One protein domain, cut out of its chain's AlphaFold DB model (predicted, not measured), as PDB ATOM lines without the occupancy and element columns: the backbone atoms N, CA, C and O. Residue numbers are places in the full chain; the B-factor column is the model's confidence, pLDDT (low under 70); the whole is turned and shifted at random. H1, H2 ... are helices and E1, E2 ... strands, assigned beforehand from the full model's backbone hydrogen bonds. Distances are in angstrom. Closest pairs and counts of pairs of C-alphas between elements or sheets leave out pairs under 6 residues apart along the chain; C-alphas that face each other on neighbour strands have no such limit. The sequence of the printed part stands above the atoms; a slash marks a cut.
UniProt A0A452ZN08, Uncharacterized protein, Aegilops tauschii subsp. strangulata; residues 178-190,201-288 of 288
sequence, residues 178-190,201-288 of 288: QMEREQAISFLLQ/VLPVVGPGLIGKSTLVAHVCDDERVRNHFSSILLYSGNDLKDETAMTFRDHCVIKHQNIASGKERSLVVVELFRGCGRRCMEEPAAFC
ATOM      1  N   GLN A 178      -8.947  50.082  35.561       82.81
ATOM      2  CA  GLN A 178      -9.718  49.451  36.650       82.81
ATOM      3  C   GLN A 178     -11.211  49.790  36.582       82.81
ATOM      4  O   GLN A 178     -12.056  48.923  36.770       82.81
ATOM      5  N   MET A 179     -11.521  51.053  36.271       84.88
ATOM      6  CA  MET A 179     -12.893  51.543  36.162       84.88
ATOM      7  C   MET A 179     -13.649  50.871  35.011       84.88
ATOM      8  O   MET A 179     -14.775  50.434  35.209       84.88
ATOM      9  N   GLU A 180     -13.022  50.736  33.840       90.00
ATOM     10  CA  GLU A 180     -13.621  50.074  32.673       90.00
ATOM     11  C   GLU A 180     -13.883  48.587  32.948       90.00
ATOM     12  O   GLU A 180     -14.950  48.075  32.612       90.00
ATOM     13  N   ARG A 181     -12.942  47.897  33.613       89.38
ATOM     14  CA  ARG A 181     -13.128  46.498  34.034       89.38
ATOM     15  C   ARG A 181     -14.303  46.355  34.989       89.38
ATOM     16  O   ARG A 181     -15.134  45.478  34.784       89.38
ATOM     17  N   GLU A 182     -14.385  47.197  36.014       90.44
ATOM     18  CA  GLU A 182     -15.457  47.092  37.006       90.44
ATOM     19  C   GLU A 182     -16.825  47.449  36.411       90.44
ATOM     20  O   GLU A 182     -17.823  46.824  36.753       90.44
ATOM     21  N   GLN A 183     -16.880  48.387  35.458       89.94
ATOM     22  CA  GLN A 183     -18.094  48.684  34.693       89.94
ATOM     23  C   GLN A 183     -18.546  47.495  33.842       89.94
ATOM     24  O   GLN A 183     -19.727  47.152  33.862       89.94
ATOM     25  N   ALA A 184     -17.620  46.841  33.138       91.12
ATOM     26  CA  ALA A 184     -17.928  45.650  32.353       91.12
ATOM     27  C   ALA A 184     -18.421  44.501  33.245       91.12
ATOM     28  O   ALA A 184     -19.439  43.884  32.946       91.12
ATOM     29  N   ILE A 185     -17.766  44.261  34.385       90.69
ATOM     30  CA  ILE A 185     -18.209  43.254  35.359       90.69
ATOM     31  C   ILE A 185     -19.589  43.613  35.913       90.69
ATOM     32  O   ILE A 185     -20.472  42.762  35.960       90.69
ATOM     33  N   SER A 186     -19.807  44.872  36.296       91.19
ATOM     34  CA  SER A 186     -21.102  45.321  36.800       91.19
ATOM     35  C   SER A 186     -22.210  45.135  35.773       91.19
ATOM     36  O   SER A 186     -23.310  44.796  36.192       91.19
ATOM     37  N   PHE A 187     -21.942  45.362  34.482       90.12
ATOM     38  CA  PHE A 187     -22.883  45.112  33.390       90.12
ATOM     39  C   PHE A 187     -23.211  43.618  33.273       90.12
ATOM     40  O   PHE A 187     -24.380  43.246  33.280       90.12
ATOM     41  N   LEU A 188     -22.186  42.760  33.249       89.25
ATOM     42  CA  LEU A 188     -22.346  41.307  33.123       89.25
ATOM     43  C   LEU A 188     -23.069  40.664  34.316       89.25
ATOM     44  O   LEU A 188     -23.679  39.610  34.169       89.25
ATOM     45  N   LEU A 189     -22.980  41.272  35.500       87.62
ATOM     46  CA  LEU A 189     -23.606  40.772  36.725       87.62
ATOM     47  C   LEU A 189     -24.983  41.389  37.013       87.62
ATOM     48  O   LEU A 189     -25.566  41.064  38.053       87.62
ATOM     49  N   GLN A 190     -25.505  42.281  36.159       82.44
ATOM     50  CA  GLN A 190     -26.827  42.868  36.391       82.44
ATOM     51  C   GLN A 190     -27.895  41.769  36.459       82.44
ATOM     52  O   GLN A 190     -27.905  40.823  35.673       82.44
ATOM     53  N   VAL A 201     -25.819  42.907  25.341       85.56
ATOM     54  CA  VAL A 201     -24.618  43.132  24.521       85.56
ATOM     55  C   VAL A 201     -23.785  44.293  25.067       85.56
ATOM     56  O   VAL A 201     -24.282  45.416  25.170       85.56
ATOM     57  N   LEU A 202     -22.498  44.054  25.352       89.06
ATOM     58  CA  LEU A 202     -21.534  45.098  25.727       89.06
ATOM     59  C   LEU A 202     -20.486  45.294  24.620       89.06
ATOM     60  O   LEU A 202     -19.559  44.488  24.495       89.06
ATOM     61  N   PRO A 203     -20.582  46.368  23.820       88.25
ATOM     62  CA  PRO A 203     -19.577  46.678  22.815       88.25
ATOM     63  C   PRO A 203     -18.342  47.348  23.439       88.25
ATOM     64  O   PRO A 203     -18.430  48.366  24.121       88.25
ATOM     65  N   VAL A 204     -17.165  46.813  23.133       88.12
ATOM     66  CA  VAL A 204     -15.838  47.358  23.441       88.12
ATOM     67  C   VAL A 204     -15.182  47.788  22.131       88.12
ATOM     68  O   VAL A 204     -14.563  46.997  21.421       88.12
ATOM     69  N   VAL A 205     -15.313  49.067  21.790       86.75
ATOM     70  CA  VAL A 205     -14.838  49.614  20.510       86.75
ATOM     71  C   VAL A 205     -13.645  50.528  20.735       86.75
ATOM     72  O   VAL A 205     -13.631  51.346  21.654       86.75
ATOM     73  N   GLY A 206     -12.634  50.415  19.879       82.62
ATOM     74  CA  GLY A 206     -11.524  51.356  19.895       82.62
ATOM     75  C   GLY A 206     -10.422  51.034  18.892       82.62
ATOM     76  O   GLY A 206     -10.466  49.992  18.228       82.62
ATOM     77  N   PRO A 207      -9.401  51.903  18.801       80.81
ATOM     78  CA  PRO A 207      -8.272  51.714  17.900       80.81
ATOM     79  C   PRO A 207      -7.554  50.378  18.112       80.81
ATOM     80  O   PRO A 207      -7.586  49.790  19.204       80.81
ATOM     81  N   GLY A 208      -6.878  49.915  17.062       79.25
ATOM     82  CA  GLY A 208      -6.034  48.725  17.119       79.25
ATOM     83  C   GLY A 208      -4.949  48.831  18.190       79.25
ATOM     84  O   GLY A 208      -4.441  49.916  18.472       79.25
ATOM     85  N   LEU A 209      -4.601  47.688  18.791       77.88
ATOM     86  CA  LEU A 209      -3.497  47.544  19.756       77.88
ATOM     87  C   LEU A 209      -3.616  48.389  21.041       77.88
ATOM     88  O   LEU A 209      -2.629  48.589  21.743       77.88
ATOM     89  N   ILE A 210      -4.820  48.848  21.398       82.88
ATOM     90  CA  ILE A 210      -5.040  49.633  22.626       82.88
ATOM     91  C   ILE A 210      -5.315  48.772  23.878       82.88
ATOM     92  O   ILE A 210      -5.522  49.310  24.967       82.88
ATOM     93  N   GLY A 211      -5.318  47.442  23.732       84.12
ATOM     94  CA  GLY A 211      -5.515  46.488  24.833       84.12
ATOM     95  C   GLY A 211      -6.971  46.087  25.108       84.12
ATOM     96  O   GLY A 211      -7.290  45.722  26.235       84.12
ATOM     97  N   LYS A 212      -7.863  46.147  24.108       88.31
ATOM     98  CA  LYS A 212      -9.279  45.739  24.249       88.31
ATOM     99  C   LYS A 212      -9.413  44.262  24.623       88.31
ATOM    100  O   LYS A 212     -10.049  43.942  25.618       88.31
ATOM    101  N   SER A 213      -8.746  43.376  23.884       86.38
ATOM    102  CA  SER A 213      -8.767  41.933  24.150       86.38
ATOM    103  C   SER A 213      -8.168  41.611  25.527       86.38
ATOM    104  O   SER A 213      -8.646  40.718  26.216       86.38
ATOM    105  N   THR A 214      -7.192  42.402  25.990       87.19
ATOM    106  CA  THR A 214      -6.630  42.305  27.349       87.19
ATOM    107  C   THR A 214      -7.645  42.693  28.427       87.19
ATOM    108  O   THR A 214      -7.768  41.988  29.426       87.19
ATOM    109  N   LEU A 215      -8.401  43.780  28.232       90.50
ATOM    110  CA  LEU A 215      -9.500  44.164  29.127       90.50
ATOM    111  C   LEU A 215     -10.545  43.045  29.217       90.50
ATOM    112  O   LEU A 215     -10.925  42.643  30.315       90.50
ATOM    113  N   VAL A 216     -10.963  42.519  28.064       90.81
ATOM    114  CA  VAL A 216     -11.956  41.443  27.961       90.81
ATOM    115  C   VAL A 216     -11.484  40.169  28.663       90.81
ATOM    116  O   VAL A 216     -12.245  39.584  29.434       90.81
ATOM    117  N   ALA A 217     -10.221  39.779  28.468       88.88
ATOM    118  CA  ALA A 217      -9.624  38.633  29.146       88.88
ATOM    119  C   ALA A 217      -9.690  38.783  30.677       88.88
ATOM    120  O   ALA A 217     -10.203  37.899  31.357       88.88
ATOM    121  N   HIS A 218      -9.291  39.940  31.218       88.19
ATOM    122  CA  HIS A 218      -9.340  40.183  32.664       88.19
ATOM    123  C   HIS A 218     -10.758  40.222  33.250       88.19
ATOM    124  O   HIS A 218     -10.930  39.905  34.426       88.19
ATOM    125  N   VAL A 219     -11.765  40.622  32.469       90.81
ATOM    126  CA  VAL A 219     -13.176  40.551  32.883       90.81
ATOM    127  C   VAL A 219     -13.644  39.094  32.941       90.81
ATOM    128  O   VAL A 219     -14.263  38.696  33.923       90.81
ATOM    129  N   CYS A 220     -13.304  38.280  31.937       89.12
ATOM    130  CA  CYS A 220     -13.666  36.856  31.890       89.12
ATOM    131  C   CYS A 220     -12.937  36.012  32.949       89.12
ATOM    132  O   CYS A 220     -13.436  34.970  33.376       89.12
ATOM    133  N   ASP A 221     -11.756  36.454  33.380       88.06
ATOM    134  CA  ASP A 221     -10.977  35.814  34.439       88.06
ATOM    135  C   ASP A 221     -11.432  36.204  35.855       88.06
ATOM    136  O   ASP A 221     -10.982  35.598  36.830       88.06
ATOM    137  N   ASP A 222     -12.333  37.183  35.991       87.75
ATOM    138  CA  ASP A 222     -12.871  37.594  37.285       87.75
ATOM    139  C   ASP A 222     -13.721  36.476  37.905       87.75
ATOM    140  O   ASP A 222     -14.632  35.925  37.282       87.75
ATOM    141  N   GLU A 223     -13.447  36.148  39.169       88.00
ATOM    142  CA  GLU A 223     -14.123  35.055  39.875       88.00
ATOM    143  C   GLU A 223     -15.637  35.279  39.960       88.00
ATOM    144  O   GLU A 223     -16.405  34.325  39.862       88.00
ATOM    145  N   ARG A 224     -16.092  36.536  40.066       89.69
ATOM    146  CA  ARG A 224     -17.526  36.851  40.109       89.69
ATOM    147  C   ARG A 224     -18.208  36.509  38.789       89.69
ATOM    148  O   ARG A 224     -19.304  35.959  38.806       89.69
ATOM    149  N   VAL A 225     -17.547  36.785  37.665       89.00
ATOM    150  CA  VAL A 225     -18.046  36.467  36.318       89.00
ATOM    151  C   VAL A 225     -18.042  34.953  36.103       89.00
ATOM    152  O   VAL A 225     -19.065  34.387  35.726       89.00
ATOM    153  N   ARG A 226     -16.949  34.261  36.448       88.69
ATOM    154  CA  ARG A 226     -16.847  32.790  36.336       88.69
ATOM    155  C   ARG A 226     -17.830  32.022  37.220       88.69
ATOM    156  O   ARG A 226     -18.199  30.897  36.886       88.69
ATOM    157  N   ASN A 227     -18.235  32.610  38.343       87.44
ATOM    158  CA  ASN A 227     -19.265  32.052  39.218       87.44
ATOM    159  C   ASN A 227     -20.685  32.352  38.712       87.44
ATOM    160  O   ASN A 227     -21.617  31.631  39.063       87.44
ATOM    161  N   HIS A 228     -20.859  33.401  37.904       86.62
ATOM    162  CA  HIS A 228     -22.153  33.806  37.357       86.62
ATOM    163  C   HIS A 228     -22.516  33.066  36.062       86.62
ATOM    164  O   HIS A 228     -23.680  32.715  35.868       86.62
ATOM    165  N   PHE A 229     -21.527  32.818  35.197       87.75
ATOM    166  CA  PHE A 229     -21.696  32.130  33.917       87.75
ATOM    167  C   PHE A 229     -21.141  30.702  33.982       87.75
ATOM    168  O   PHE A 229     -19.974  30.485  34.309       87.75
ATOM    169  N   SER A 230     -21.976  29.720  33.638       87.50
ATOM    170  CA  SER A 230     -21.602  28.303  33.563       87.50
ATOM    171  C   SER A 230     -20.650  28.015  32.406       87.50
ATOM    172  O   SER A 230     -19.884  27.058  32.477       87.50
ATOM    173  N   SER A 231     -20.681  28.830  31.352       88.44
ATOM    174  CA  SER A 231     -19.800  28.701  30.190       88.44
ATOM    175  C   SER A 231     -19.392  30.060  29.635       88.44
ATOM    176  O   SER A 231     -20.226  30.952  29.502       88.44
ATOM    177  N   ILE A 232     -18.114  30.201  29.275       89.44
ATOM    178  CA  ILE A 232     -17.595  31.355  28.531       89.44
ATOM    179  C   ILE A 232     -17.011  30.844  27.215       89.44
ATOM    180  O   ILE A 232     -16.097  30.013  27.218       89.44
ATOM    181  N   LEU A 233     -17.545  31.333  26.101       89.19
ATOM    182  CA  LEU A 233     -17.174  30.961  24.737       89.19
ATOM    183  C   LEU A 233     -16.456  32.138  24.077       89.19
ATOM    184  O   LEU A 233     -16.886  33.275  24.228       89.19
ATOM    185  N   LEU A 234     -15.376  31.876  23.349       88.25
ATOM    186  CA  LEU A 234     -14.679  32.872  22.541       88.25
ATOM    187  C   LEU A 234     -14.846  32.532  21.065       88.25
ATOM    188  O   LEU A 234     -14.314  31.524  20.606       88.25
ATOM    189  N   TYR A 235     -15.519  33.406  20.335       86.00
ATOM    190  CA  TYR A 235     -15.564  33.414  18.886       86.00
ATOM    191  C   TYR A 235     -14.550  34.422  18.336       86.00
ATOM    192  O   TYR A 235     -14.450  35.552  18.817       86.00
ATOM    193  N   SER A 236     -13.810  34.017  17.308       80.25
ATOM    194  CA  SER A 236     -12.785  34.835  16.660       80.25
ATOM    195  C   SER A 236     -12.932  34.687  15.147       80.25
ATOM    196  O   SER A 236     -12.620  33.627  14.604       80.25
ATOM    197  N   GLY A 237     -13.373  35.744  14.463       73.50
ATOM    198  CA  GLY A 237     -13.665  35.689  13.029       73.50
ATOM    199  C   GLY A 237     -13.665  37.051  12.337       73.50
ATOM    200  O   GLY A 237     -13.525  38.094  12.971       73.50
ATOM    201  N   ASN A 238     -13.780  37.048  11.008       68.06
ATOM    202  CA  ASN A 238     -13.697  38.275  10.201       68.06
ATOM    203  C   ASN A 238     -15.063  38.961  10.003       68.06
ATOM    204  O   ASN A 238     -15.128  40.185   9.885       68.06
ATOM    205  N   ASP A 239     -16.144  38.180   9.942       67.56
ATOM    206  CA  ASP A 239     -17.527  38.654   9.830       67.56
ATOM    207  C   ASP A 239     -18.474  37.603  10.446       67.56
ATOM    208  O   ASP A 239     -18.112  36.434  10.567       67.56
ATOM    209  N   LEU A 240     -19.672  38.031  10.839       69.12
ATOM    210  CA  LEU A 240     -20.762  37.187  11.352       69.12
ATOM    211  C   LEU A 240     -21.837  36.908  10.286       69.12
ATOM    212  O   LEU A 240     -22.764  36.145  10.533       69.12
ATOM    213  N   LYS A 241     -21.760  37.551   9.110       66.19
ATOM    214  CA  LYS A 241     -22.843  37.549   8.106       66.19
ATOM    215  C   LYS A 241     -23.137  36.199   7.452       66.19
ATOM    216  O   LYS A 241     -24.288  35.971   7.097       66.19
ATOM    217  N   ASP A 242     -22.133  35.336   7.315       62.53
ATOM    218  CA  ASP A 242     -22.262  34.040   6.631       62.53
ATOM    219  C   ASP A 242     -22.211  32.850   7.608       62.53
ATOM    220  O   ASP A 242     -22.105  31.695   7.193       62.53
ATOM    221  N   GLU A 243     -22.282  33.111   8.917       63.72
ATOM    222  CA  GLU A 243     -22.174  32.064   9.927       63.72
ATOM    223  C   GLU A 243     -23.522  31.430  10.275       63.72
ATOM    224  O   GLU A 243     -24.481  32.082  10.683       63.72
ATOM    225  N   THR A 244     -23.576  30.105  10.162       68.94
ATOM    226  CA  THR A 244     -24.670  29.287  10.692       68.94
ATOM    227  C   THR A 244     -24.435  28.963  12.168       68.94
ATOM    228  O   THR A 244     -23.302  28.948  12.640       68.94
ATOM    229  N   ALA A 245     -25.489  28.603  12.909       65.62
ATOM    230  CA  ALA A 245     -25.362  28.197  14.316       65.62
ATOM    231  C   ALA A 245     -24.396  27.010  14.538       65.62
ATOM    232  O   ALA A 245     -23.821  26.875  15.617       65.62
ATOM    233  N   MET A 246     -24.214  26.160  13.520       63.09
ATOM    234  CA  MET A 246     -23.263  25.042  13.527       63.09
ATOM    235  C   MET A 246     -21.821  25.536  13.368       63.09
ATOM    236  O   MET A 246     -20.984  25.251  14.218       63.09
ATOM    237  N   THR A 247     -21.550  26.352  12.344       68.19
ATOM    238  CA  THR A 247     -20.208  26.910  12.104       68.19
ATOM    239  C   THR A 247     -19.769  27.839  13.236       68.19
ATOM    240  O   THR A 247     -18.611  27.807  13.640       68.19
ATOM    241  N   PHE A 248     -20.707  28.589  13.825       69.19
ATOM    242  CA  PHE A 248     -20.455  29.429  14.993       69.19
ATOM    243  C   PHE A 248     -19.923  28.614  16.181       69.19
ATOM    244  O   PHE A 248     -18.954  29.008  16.826       69.19
ATOM    245  N   ARG A 249     -20.528  27.449  16.466       69.75
ATOM    246  CA  ARG A 249     -20.066  26.555  17.542       69.75
ATOM    247  C   ARG A 249     -18.701  25.948  17.243       69.75
ATOM    248  O   ARG A 249     -17.896  25.852  18.163       69.75
ATOM    249  N   ASP A 250     -18.432  25.593  15.991       71.69
ATOM    250  CA  ASP A 250     -17.144  25.021  15.580       71.69
ATOM    251  C   ASP A 250     -15.994  26.042  15.675       71.69
ATOM    252  O   ASP A 250     -14.853  25.675  15.959       71.69
ATOM    253  N   HIS A 251     -16.289  27.334  15.493       71.25
ATOM    254  CA  HIS A 251     -15.331  28.435  15.648       71.25
ATOM    255  C   HIS A 251     -15.248  29.001  17.074       71.25
ATOM    256  O   HIS A 251     -14.398  29.854  17.352       71.25
ATOM    257  N   CYS A 252     -16.089  28.523  17.993       79.44
ATOM    258  CA  CYS A 252     -16.050  28.920  19.393       79.44
ATOM    259  C   CYS A 252     -15.060  28.067  20.193       79.44
ATOM    260  O   CYS A 252     -15.186  26.851  20.304       79.44
ATOM    261  N   VAL A 253     -14.121  28.728  20.865       83.69
ATOM    262  CA  VAL A 253     -13.242  28.100  21.853       83.69
ATOM    263  C   VAL A 253     -13.854  28.255  23.241       83.69
ATOM    264  O   VAL A 253     -14.100  29.371  23.699       83.69
ATOM    265  N   ILE A 254     -14.063  27.145  23.950       84.00
ATOM    266  CA  ILE A 254     -14.513  27.172  25.348       84.00
ATOM    267  C   ILE A 254     -13.360  27.679  26.223       84.00
ATOM    268  O   ILE A 254     -12.309  27.046  26.313       84.00
ATOM    269  N   LYS A 255     -13.552  28.831  26.872       84.50
ATOM    270  CA  LYS A 255     -12.579  29.440  27.794       84.50
ATOM    271  C   LYS A 255     -12.822  29.059  29.249       84.50
ATOM    272  O   LYS A 255     -11.873  28.964  30.019       84.50
ATOM    273  N   HIS A 256     -14.078  28.841  29.624       83.56
ATOM    274  CA  HIS A 256     -14.472  28.449  30.976       83.56
ATOM    275  C   HIS A 256     -15.713  27.568  30.915       83.56
ATOM    276  O   HIS A 256     -16.613  27.839  30.120       83.56
ATOM    277  N   GLN A 257     -15.761  26.539  31.760       82.81
ATOM    278  CA  GLN A 257     -16.925  25.676  31.918       82.81
ATOM    279  C   GLN A 257     -17.030  25.205  33.372       82.81
ATOM    280  O   GLN A 257     -16.108  24.586  33.900       82.81
ATOM    281  N   ASN A 258     -18.156  25.492  34.019       75.50
ATOM    282  CA  ASN A 258     -18.448  25.087  35.387       75.50
ATOM    283  C   ASN A 258     -19.664  24.149  35.409       75.50
ATOM    284  O   ASN A 258     -20.806  24.586  35.281       75.50
ATOM    285  N   ILE A 259     -19.398  22.852  35.583       65.94
ATOM    286  CA  ILE A 259     -20.390  21.762  35.526       65.94
ATOM    287  C   ILE A 259     -21.273  21.724  36.795       65.94
ATOM    288  O   ILE A 259     -22.322  21.089  36.807       65.94
ATOM    289  N   ALA A 260     -20.885  22.424  37.868       61.62
ATOM    290  CA  ALA A 260     -21.581  22.386  39.157       61.62
ATOM    291  C   ALA A 260     -22.768  23.368  39.277       61.62
ATOM    292  O   ALA A 260     -23.532  23.288  40.240       61.62
ATOM    293  N   SER A 261     -22.933  24.305  38.336       55.03
ATOM    294  CA  SER A 261     -23.998  25.316  38.377       55.03
ATOM    295  C   SER A 261     -25.231  24.836  37.610       55.03
ATOM    296  O   SER A 261     -25.218  24.780  36.387       55.03
ATOM    297  N   GLY A 262     -26.332  24.551  38.310       54.22
ATOM    298  CA  GLY A 262     -27.627  24.190  37.707       54.22
ATOM    299  C   GLY A 262     -28.346  25.323  36.949       54.22
ATOM    300  O   GLY A 262     -29.555  25.240  36.756       54.22
ATOM    301  N   LYS A 263     -27.644  26.401  36.566       57.06
ATOM    302  CA  LYS A 263     -28.162  27.520  35.760       57.06
ATOM    303  C   LYS A 263     -27.325  27.667  34.486       57.06
ATOM    304  O   LYS A 263     -26.144  27.998  34.575       57.06
ATOM    305  N   GLU A 264     -27.954  27.469  33.326       71.06
ATOM    306  CA  GLU A 264     -27.356  27.584  31.985       71.06
ATOM    307  C   GLU A 264     -27.161  29.054  31.567       71.06
ATOM    308  O   GLU A 264     -27.833  29.566  30.677       71.06
ATOM    309  N   ARG A 265     -26.248  29.776  32.225       81.31
ATOM    310  CA  ARG A 265     -25.862  31.131  31.799       81.31
ATOM    311  C   ARG A 265     -24.574  31.064  30.998       81.31
ATOM    312  O   ARG A 265     -23.531  30.713  31.543       81.31
ATOM    313  N   SER A 266     -24.639  31.417  29.719       86.06
ATOM    314  CA  SER A 266     -23.468  31.467  28.840       86.06
ATOM    315  C   SER A 266     -23.082  32.906  28.530       86.06
ATOM    316  O   SER A 266     -23.958  33.729  28.304       86.06
ATOM    317  N   LEU A 267     -21.780  33.179  28.507       88.81
ATOM    318  CA  LEU A 267     -21.199  34.417  27.993       88.81
ATOM    319  C   LEU A 267     -20.458  34.104  26.697       88.81
ATOM    320  O   LEU A 267     -19.668  33.158  26.648       88.81
ATOM    321  N   VAL A 268     -20.673  34.907  25.663       88.38
ATOM    322  CA  VAL A 268     -20.025  34.749  24.366       88.38
ATOM    323  C   VAL A 268     -19.207  35.996  24.058       88.38
ATOM    324  O   VAL A 268     -19.721  37.092  23.880       88.38
ATOM    325  N   VAL A 269     -17.893  35.838  23.984       89.31
ATOM    326  CA  VAL A 269     -16.972  36.891  23.566       89.31
ATOM    327  C   VAL A 269     -16.779  36.786  22.062       89.31
ATOM    328  O   VAL A 269     -16.335  35.754  21.573       89.31
ATOM    329  N   VAL A 270     -17.080  37.856  21.335       87.56
ATOM    330  CA  VAL A 270     -16.934  37.936  19.880       87.56
ATOM    331  C   VAL A 270     -15.819  38.928  19.555       87.56
ATOM    332  O   VAL A 270     -15.953  40.136  19.768       87.56
ATOM    333  N   GLU A 271     -14.713  38.420  19.017       85.25
ATOM    334  CA  GLU A 271     -13.603  39.224  18.504       85.25
ATOM    335  C   GLU A 271     -13.667  39.277  16.971       85.25
ATOM    336  O   GLU A 271     -13.557  38.252  16.296       85.25
ATOM    337  N   LEU A 272     -13.881  40.480  16.421       80.50
ATOM    338  CA  LEU A 272     -14.033  40.692  14.982       80.50
ATOM    339  C   LEU A 272     -12.776  41.325  14.377       80.50
ATOM    340  O   LEU A 272     -12.467  42.493  14.633       80.50
ATOM    341  N   PHE A 273     -12.091  40.592  13.501       67.81
ATOM    342  CA  PHE A 273     -10.956  41.111  12.739       67.81
ATOM    343  C   PHE A 273     -11.453  41.747  11.443       67.81
ATOM    344  O   PHE A 273     -11.732  41.069  10.454       67.81
ATOM    345  N   ARG A 274     -11.532  43.079  11.390       58.28
ATOM    346  CA  ARG A 274     -11.705  43.744  10.094       58.28
ATOM    347  C   ARG A 274     -10.412  43.598   9.300       58.28
ATOM    348  O   ARG A 274      -9.418  44.261   9.591       58.28
ATOM    349  N   GLY A 275     -10.438  42.726   8.292       45.06
ATOM    350  CA  GLY A 275      -9.364  42.586   7.314       45.06
ATOM    351  C   GLY A 275      -8.920  43.959   6.813       45.06
ATOM    352  O   GLY A 275      -9.749  44.819   6.518       45.06
ATOM    353  N   CYS A 276      -7.604  44.172   6.772       40.75
ATOM    354  CA  CYS A 276      -6.947  45.440   6.468       40.75
ATOM    355  C   CYS A 276      -7.211  45.902   5.016       40.75
ATOM    356  O   CYS A 276      -6.331  45.888   4.157       40.75
ATOM    357  N   GLY A 277      -8.438  46.331   4.731       34.56
ATOM    358  CA  GLY A 277      -8.816  47.115   3.567       34.56
ATOM    359  C   GLY A 277      -8.665  48.592   3.909       34.56
ATOM    360  O   GLY A 277      -9.212  49.070   4.898       34.56
ATOM    361  N   ARG A 278      -7.875  49.321   3.114       36.31
ATOM    362  CA  ARG A 278      -7.590  50.752   3.300       36.31
ATOM    363  C   ARG A 278      -8.886  51.525   3.593       36.31
ATOM    364  O   ARG A 278      -9.716  51.668   2.697       36.31
ATOM    365  N   ARG A 279      -8.965  52.075   4.813       39.44
ATOM    366  CA  ARG A 279     -10.098  52.754   5.482       39.44
ATOM    367  C   ARG A 279     -10.890  51.833   6.414       39.44
ATOM    368  O   ARG A 279     -11.899  51.290   5.999       39.44
ATOM    369  N   CYS A 280     -10.462  51.744   7.674       33.72
ATOM    370  CA  CYS A 280     -11.298  51.740   8.888       33.72
ATOM    371  C   CYS A 280     -10.360  51.668  10.110       33.72
ATOM    372  O   CYS A 280      -9.540  50.763  10.198       33.72
ATOM    373  N   MET A 281     -10.452  52.641  11.019       36.91
ATOM    374  CA  MET A 281      -9.646  52.775  12.249       36.91
ATOM    375  C   MET A 281     -10.402  52.243  13.482       36.91
ATOM    376  O   MET A 281     -10.234  52.753  14.586       36.91
ATOM    377  N   GLU A 282     -11.276  51.254  13.309       40.06
ATOM    378  CA  GLU A 282     -12.179  50.812  14.375       40.06
ATOM    379  C   GLU A 282     -12.292  49.288  14.390       40.06
ATOM    380  O   GLU A 282     -12.778  48.668  13.443       40.06
ATOM    381  N   GLU A 283     -11.816  48.705  15.486       43.62
ATOM    382  CA  GLU A 283     -11.980  47.298  15.843       43.62
ATOM    383  C   GLU A 283     -13.008  47.211  16.985       43.62
ATOM    384  O   GLU A 283     -12.785  47.814  18.045       43.62
ATOM    385  N   PRO A 284     -14.116  46.480  16.804       39.31
ATOM    386  CA  PRO A 284     -15.024  46.121  17.881       39.31
ATOM    387  C   PRO A 284     -14.654  44.753  18.479       39.31
ATOM    388  O   PRO A 284     -14.503  43.768  17.760       39.31
ATOM    389  N   ALA A 285     -14.561  44.684  19.801       41.06
ATOM    390  CA  ALA A 285     -14.793  43.459  20.557       41.06
ATOM    391  C   ALA A 285     -16.194  43.573  21.171       41.06
ATOM    392  O   ALA A 285     -16.554  44.645  21.647       41.06
ATOM    393  N   ALA A 286     -17.011  42.528  21.135       40.34
ATOM    394  CA  ALA A 286     -18.344  42.543  21.736       40.34
ATOM    395  C   ALA A 286     -18.476  41.398  22.741       40.34
ATOM    396  O   ALA A 286     -17.991  40.295  22.496       40.34
ATOM    397  N   PHE A 287     -19.133  41.666  23.864       41.91
ATOM    398  CA  PHE A 287     -19.705  40.623  24.708       41.91
ATOM    399  C   PHE A 287     -21.159  40.427  24.287       41.91
ATOM    400  O   PHE A 287     -21.880  41.421  24.184       41.91
ATOM    401  N   CYS A 288     -21.559  39.184  24.053       38.72
ATOM    402  CA  CYS A 288     -22.932  38.746  23.836       38.72
ATOM    403  C   CYS A 288     -23.353  37.802  24.962       38.72
ATOM    404  O   CYS A 288     -22.526  36.948  25.365       38.72
TER     405      CYS A 288
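Overview. This is residues 178 to 190 and 201 to 288 of the 288 residues of an uncharacterized protein of Aegilops tauschii subsp. strangulata (UniProt A0A452ZN08). What is the main picture? A twisted sheet of five strands has H1, H2 and H3 over one face, two layers of helices and strands, while H4 only grazes it; the turns at Gly 262 and Arg 278 reach opposite ends of the longest axis. What is it made of? The printed part has 101 residues, mixed in class, with four named helices and five named strands, H1 E1 H2 H3 E2 H4 E3 E4 E5; the mixed sheet runs E1 E5 E4 E2 E3. It is compact, with a radius of gyration of the C-alphas of 14.3 A, and flat, spanning 47 by 36 by 18 A.

Along the chain. What comes first? H1, residues 178 to 188, 15.4 A, begins at C-alpha 178 (-9.718, 49.451, 36.650). E1 is residues 202 to 206, H2 212 to 220, H3 223 to 228. What follows? E2 is residues 231 to 237, 19.5 A, H4 245 to 250, E3 252 to 257, E4 266 to 272, 19.1 A. E5, residues 283 to 287, ends at C-alpha 287 (-19.705, 40.623, 24.708).

Arrangement. How do strands pair? E1 and E5 are antiparallel, N 204 and O 285 at 2.7 A; E5 and E4, a hairpin, have N 270 and O 286 at 2.9 A. E4 and E2 are parallel, N 235 and O 269 at 2.8 A; E2 and E3 are antiparallel, N 234 and O 253 at 2.8 A. How do helices sit? H1 touches H2, closest C-alphas Arg 181 and Val 219, 6.1 A. E1, H2 H3, E2 form a split strand-helix-strand unit, E5 and E4 between its strands, with a right-handed crossover. Every O i to N i+4 pair is within hydrogen-bond range in H1, H2, H3 and H4.

Size, cuts and confidence. Is anything missing? Residues 191 to 200 are not printed; C-alphas 190 and 201 are 12.1 A apart. Where is confidence low? pLDDT is under 70 at residues 238 to 249, 259 to 263 and 273 to 288. How far does it reach? The farthest C-alphas, Gly 262 and Arg 278, are 47.9 A apart; no link printed whole is long.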